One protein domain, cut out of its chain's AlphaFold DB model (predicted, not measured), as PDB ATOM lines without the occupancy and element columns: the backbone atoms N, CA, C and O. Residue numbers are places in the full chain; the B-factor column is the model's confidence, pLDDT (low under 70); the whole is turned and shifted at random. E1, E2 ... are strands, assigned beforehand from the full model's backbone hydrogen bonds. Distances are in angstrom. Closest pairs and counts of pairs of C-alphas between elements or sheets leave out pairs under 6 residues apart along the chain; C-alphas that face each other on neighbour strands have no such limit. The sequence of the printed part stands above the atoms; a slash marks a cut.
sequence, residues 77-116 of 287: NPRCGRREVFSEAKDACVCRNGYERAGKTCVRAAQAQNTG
ATOM      1  N   ASN A  77     -13.832 -40.669   3.087       50.97
ATOM      2  CA  ASN A  77     -13.314 -39.504   3.741       50.97
ATOM      3  C   ASN A  77     -13.962 -39.470   5.138       50.97
ATOM      4  O   ASN A  77     -15.083 -38.980   5.263       50.97
ATOM      5  N   PRO A  78     -13.329 -40.020   6.190       53.41
ATOM      6  CA  PRO A  78     -14.007 -40.318   7.452       53.41
ATOM      7  C   PRO A  78     -14.260 -39.073   8.314       53.41
ATOM      8  O   PRO A  78     -14.621 -39.199   9.479       53.41
ATOM      9  N   ARG A  79     -14.016 -37.866   7.790       61.78
ATOM     10  CA  ARG A  79     -14.117 -36.616   8.553       61.78
ATOM     11  C   ARG A  79     -15.200 -35.667   8.075       61.78
ATOM     12  O   ARG A  79     -15.489 -34.717   8.791       61.78
ATOM     13  N   CYS A  80     -15.785 -35.907   6.906       71.88
ATOM     14  CA  CYS A  80     -16.778 -35.003   6.344       71.88
ATOM     15  C   CYS A  80     -18.146 -35.668   6.287       71.88
ATOM     16  O   CYS A  80     -18.252 -36.875   6.063       71.88
ATOM     17  N   GLY A  81     -19.192 -34.882   6.527       72.12
ATOM     18  CA  GLY A  81     -20.565 -35.364   6.501       72.12
ATOM     19  C   GLY A  81     -20.990 -35.849   5.112       72.12
ATOM     20  O   GLY A  81     -20.333 -35.609   4.104       72.12
ATOM     21  N   ARG A  82     -22.154 -36.501   5.037       69.88
ATOM     22  CA  ARG A  82     -22.726 -37.068   3.796       69.88
ATOM     23  C   ARG A  82     -22.761 -36.112   2.595       69.88
ATOM     24  O   ARG A  82     -22.629 -36.549   1.456       69.88
ATOM     25  N   ARG A  83     -22.969 -34.820   2.860       76.94
ATOM     26  CA  ARG A  83     -23.108 -33.750   1.857       76.94
ATOM     27  C   ARG A  83     -21.799 -32.977   1.637       76.94
ATOM     28  O   ARG A  83     -21.794 -31.915   1.017       76.94
ATOM     29  N   GLU A  84     -20.688 -33.516   2.132       82.50
ATOM     30  CA  GLU A  84     -19.370 -32.893   2.120       82.50
ATOM     31  C   GLU A  84     -18.310 -33.814   1.502       82.50
ATOM     32  O   GLU A  84     -18.414 -35.040   1.500       82.50
ATOM     33  N   VAL A  85     -17.263 -33.202   0.962       82.44
ATOM     34  CA  VAL A  85     -16.091 -33.861   0.386       82.44
ATOM     35  C   VAL A  85     -14.847 -33.224   1.002       82.44
ATOM     36  O   VAL A  85     -14.834 -32.024   1.280       82.44
ATOM     37  N   PHE A  86     -13.794 -34.011   1.243       80.12
ATOM     38  CA  PHE A  86     -12.517 -33.454   1.688       80.12
ATOM     39  C   PHE A  86     -11.905 -32.662   0.549       80.12
ATOM     40  O   PHE A  86     -11.740 -33.190  -0.551       80.12
ATOM     41  N   SER A  87     -11.515 -31.427   0.820       79.75
ATOM     42  CA  SER A  87     -10.656 -30.687  -0.085       79.75
ATOM     43  C   SER A  87      -9.242 -30.701   0.472       79.75
ATOM     44  O   SER A  87      -8.972 -30.016   1.454       79.75
ATOM     45  N   GLU A  88      -8.332 -31.426  -0.184       75.69
ATOM     46  CA  GLU A  88      -6.899 -31.394   0.156       75.69
ATOM     47  C   GLU A  88      -6.337 -29.967   0.062       75.69
ATOM     48  O   GLU A  88      -5.530 -29.557   0.886       75.69
ATOM     49  N   ALA A  89      -6.834 -29.167  -0.889       74.25
ATOM     50  CA  ALA A  89      -6.421 -27.776  -1.075       74.25
ATOM     51  C   ALA A  89      -6.812 -26.848   0.088       74.25
ATOM     52  O   ALA A  89      -6.176 -25.815   0.283       74.25
ATOM     53  N   LYS A  90      -7.876 -27.177   0.832       75.75
ATOM     54  CA  LYS A  90      -8.366 -26.376   1.967       75.75
ATOM     55  C   LYS A  90      -8.155 -27.060   3.319       75.75
ATOM     56  O   LYS A  90      -8.580 -26.501   4.323       75.75
ATOM     57  N   ASP A  91      -7.565 -28.259   3.321       76.75
ATOM     58  CA  ASP A  91      -7.433 -29.167   4.471       76.75
ATOM     59  C   ASP A  91      -8.725 -29.276   5.313       76.75
ATOM     60  O   ASP A  91      -8.714 -29.325   6.543       76.75
ATOM     61  N   ALA A  92      -9.882 -29.236   4.641       80.12
ATOM     62  CA  ALA A  92     -11.184 -29.089   5.286       80.12
ATOM     63  C   ALA A  92     -12.317 -29.736   4.482       80.12
ATOM     64  O   ALA A  92     -12.231 -29.938   3.265       80.12
ATOM     65  N   CYS A  93     -13.417 -30.013   5.182       84.50
ATOM     66  CA  CYS A  93     -14.673 -30.449   4.588       84.50
ATOM     67  C   CYS A  93     -15.346 -29.294   3.852       84.50
ATOM     68  O   CYS A  93     -15.636 -28.246   4.435       84.50
ATOM     69  N   VAL A  94     -15.594 -29.491   2.562       87.00
ATOM     70  CA  VAL A  94     -16.338 -28.555   1.718       87.00
ATOM     71  C   VAL A  94     -17.612 -29.213   1.219       87.00
ATOM     72  O   VAL A  94     -17.666 -30.432   1.078       87.00
ATOM     73  N   CYS A  95     -18.638 -28.417   0.926       86.25
ATOM     74  CA  CYS A  95     -19.868 -28.947   0.351       86.25
ATOM     75  C   CYS A  95     -19.596 -29.636  -0.995       86.25
ATOM     76  O   CYS A  95     -18.800 -29.152  -1.804       86.25
ATOM     77  N   ARG A  96     -20.253 -30.780  -1.220       84.00
ATOM     78  CA  ARG A  96     -20.228 -31.507  -2.498       84.00
ATOM     79  C   ARG A  96     -20.775 -30.608  -3.619       84.00
ATOM     80  O   ARG A  96     -21.572 -29.709  -3.368       84.00
ATOM     81  N   ASN A  97     -20.385 -30.850  -4.871       77.19
ATOM     82  CA  ASN A  97     -20.958 -30.132  -6.015       77.19
ATOM     83  C   ASN A  97     -22.499 -30.185  -5.992       77.19
ATOM     84  O   ASN A  97     -23.077 -31.249  -5.783       77.19
ATOM     85  N   GLY A  98     -23.147 -29.033  -6.194       75.25
ATOM     86  CA  GLY A  98     -24.604 -28.883  -6.083       75.25
ATOM     87  C   GLY A  98     -25.119 -28.594  -4.666       75.25
ATOM     88  O   GLY A  98     -26.328 -28.474  -4.474       75.25
ATOM     89  N   TYR A  99     -24.224 -28.444  -3.688       80.62
ATOM     90  CA  TYR A  99     -24.542 -28.055  -2.318       80.62
ATOM     91  C   TYR A  99     -23.921 -26.704  -1.962       80.62
ATOM     92  O   TYR A  99     -22.761 -26.434  -2.270       80.62
ATOM     93  N   GLU A 100     -24.689 -25.874  -1.264       84.06
ATOM     94  CA  GLU A 100     -24.263 -24.584  -0.727       84.06
ATOM     95  C   GLU A 100     -24.205 -24.638   0.801       84.06
ATOM     96  O   GLU A 100     -24.946 -25.372   1.460       84.06
ATOM     97  N   ARG A 101     -23.285 -23.871   1.388       85.38
ATOM     98  CA  ARG A 101     -23.075 -23.861   2.836       85.38
ATOM     99  C   ARG A 101     -24.102 -22.952   3.507       85.38
ATOM    100  O   ARG A 101     -24.017 -21.735   3.383       85.38
ATOM    101  N   ALA A 102     -25.022 -23.543   4.268       81.69
ATOM    102  CA  ALA A 102     -25.955 -22.835   5.138       81.69
ATOM    103  C   ALA A 102     -25.560 -23.085   6.601       81.69
ATOM    104  O   ALA A 102     -25.891 -24.107   7.204       81.69
ATOM    105  N   GLY A 103     -24.778 -22.163   7.167       79.50
ATOM    106  CA  GLY A 103     -24.242 -22.305   8.523       79.50
ATOM    107  C   GLY A 103     -23.221 -23.445   8.634       79.50
ATOM    108  O   GLY A 103     -22.181 -23.416   7.974       79.50
ATOM    109  N   LYS A 104     -23.508 -24.429   9.500       72.75
ATOM    110  CA  LYS A 104     -22.671 -25.628   9.725       72.75
ATOM    111  C   LYS A 104     -23.048 -26.813   8.827       72.75
ATOM    112  O   LYS A 104     -22.410 -27.852   8.911       72.75
ATOM    113  N   THR A 105     -24.085 -26.675   8.005       75.38
ATOM    114  CA  THR A 105     -24.626 -27.758   7.176       75.38
ATOM    115  C   THR A 105     -24.585 -27.388   5.701       75.38
ATOM    116  O   THR A 105     -24.834 -26.243   5.326       75.38
ATOM    117  N   CYS A 106     -24.304 -28.368   4.851       84.19
ATOM    118  CA  CYS A 106     -24.439 -28.224   3.408       84.19
ATOM    119  C   CYS A 106     -25.883 -28.529   3.001       84.19
ATOM    120  O   CYS A 106     -26.369 -29.636   3.227       84.19
ATOM    121  N   VAL A 107     -26.562 -27.550   2.407       83.56
ATOM    122  CA  VAL A 107     -27.935 -27.669   1.897       83.56
ATOM    123  C   VAL A 107     -27.920 -27.701   0.378       83.56
ATOM    124  O   VAL A 107     -26.998 -27.191  -0.258       83.56
ATOM    125  N   ARG A 108     -28.918 -28.346  -0.226       75.12
ATOM    126  CA  ARG A 108     -28.965 -28.504  -1.681       75.12
ATOM    127  C   ARG A 108     -29.146 -27.134  -2.336       75.12
ATOM    128  O   ARG A 108     -30.127 -26.448  -2.047       75.12
ATOM    129  N   ALA A 109     -28.219 -26.751  -3.213       68.31
ATOM    130  CA  ALA A 109     -28.308 -25.496  -3.944       68.31
ATOM    131  C   ALA A 109     -29.611 -25.480  -4.751       68.31
ATOM    132  O   ALA A 109     -29.977 -26.486  -5.369       68.31
ATOM    133  N   ALA A 110     -30.306 -24.341  -4.783       58.75
ATOM    134  CA  ALA A 110     -31.550 -24.198  -5.545       58.75
ATOM    135  C   ALA A 110     -31.366 -24.572  -7.031       58.75
ATOM    136  O   ALA A 110     -32.278 -25.100  -7.660       58.75
ATOM    137  N   GLN A 111     -30.155 -24.394  -7.567       51.62
ATOM    138  CA  GLN A 111     -29.802 -24.747  -8.943       51.62
ATOM    139  C   GLN A 111     -29.578 -26.255  -9.168       51.62
ATOM    140  O   GLN A 111     -29.857 -26.748 -10.257       51.62
ATOM    141  N   ALA A 112     -29.152 -27.015  -8.149       49.16
ATOM    142  CA  ALA A 112     -28.984 -28.474  -8.240       49.16
ATOM    143  C   ALA A 112     -30.321 -29.230  -8.242       49.16
ATOM    144  O   ALA A 112     -30.391 -30.385  -8.655       49.16
ATOM    145  N   GLN A 113     -31.409 -28.563  -7.847       50.16
ATOM    146  CA  GLN A 113     -32.764 -29.092  -8.006       50.16
ATOM    147  C   GLN A 113     -33.121 -29.312  -9.488       50.16
ATOM    148  O   GLN A 113     -33.943 -30.171  -9.791       50.16
ATOM    149  N   ASN A 114     -32.450 -28.602 -10.408       42.72
ATOM    150  CA  ASN A 114     -32.688 -28.687 -11.849       42.72
ATOM    151  C   ASN A 114     -31.840 -29.756 -12.567       42.72
ATOM    152  O   ASN A 114     -32.117 -30.059 -13.724       42.72
ATOM    153  N   THR A 115     -30.815 -30.334 -11.924       50.25
ATOM    154  CA  THR A 115     -29.891 -31.304 -12.559       50.25
ATOM    155  C   THR A 115     -30.264 -32.770 -12.289       50.25
ATOM    156  O   THR A 115     -29.626 -33.681 -12.812       50.25
ATOM    157  N   GLY A 116     -31.335 -33.012 -11.527       55.38
ATOM    158  CA  GLY A 116     -31.691 -34.340 -11.029       55.38
ATOM    159  C   GLY A 116     -30.834 -34.742  -9.817       55.38
ATOM    160  O   GLY A 116     -29.708 -34.269  -9.663       55.38
TER     161      GLY A 116
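Overview. This is residues 77 to 116 of the 287 residues of an uncharacterized protein of Hyphomicrobiales bacterium (UniProt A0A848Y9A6). Two small two-stranded hairpins, E1 with E2 and E3 with E4, follow one another along an elongated model; the open end of the first, at Glu 84 and Cys 95, meets the second near Cys 106. Residues 109 to 116 make a tail after E4. The printed part has 40 residues, no named helix and four strands in the order E1, E2, E3, E4, antiparallel within each sheet; the class is all strand, with 16 residues in named elements, under half. It is only just compact, close to loose, with a radius of gyration of the C-alphas of 10.5 A and spans of 30 by 19 by 17 A.

Along the chain. E1, residues 84 to 87, begins with C-alpha 84 at (-19.370, -32.893, 2.120) and is 9.3 A long. E2 is residues 92 to 95, 10.0 A; E3, residues 99 to 102, 9.2 A. E4, residues 105 to 108, 9.9 A, ends with C-alpha 108 at (-28.965, -28.504, -1.681).

Arrangement. In the hairpin E1 and E2, N 85 and O 94 are within hydrogen-bond range at 2.8 A. In the hairpin E3 and E4, N 100 and O 107 are too, at 2.8 A. The closest C-alphas of E2 and E4, those of Cys 95 and Cys 106, are 5.5 A apart. E1 and E3 are only just apart, 8.4 A at the closest.

Size, cuts and confidence. The C-alphas of Asp 91 and Asn 114, the two farthest apart, are separated by 30.1 A. The printed part has no cut, and its three links between strands are tight. Mean pLDDT of the printed part is 72.2; residues 77 to 79, 82 and 109 to 116 are under 70.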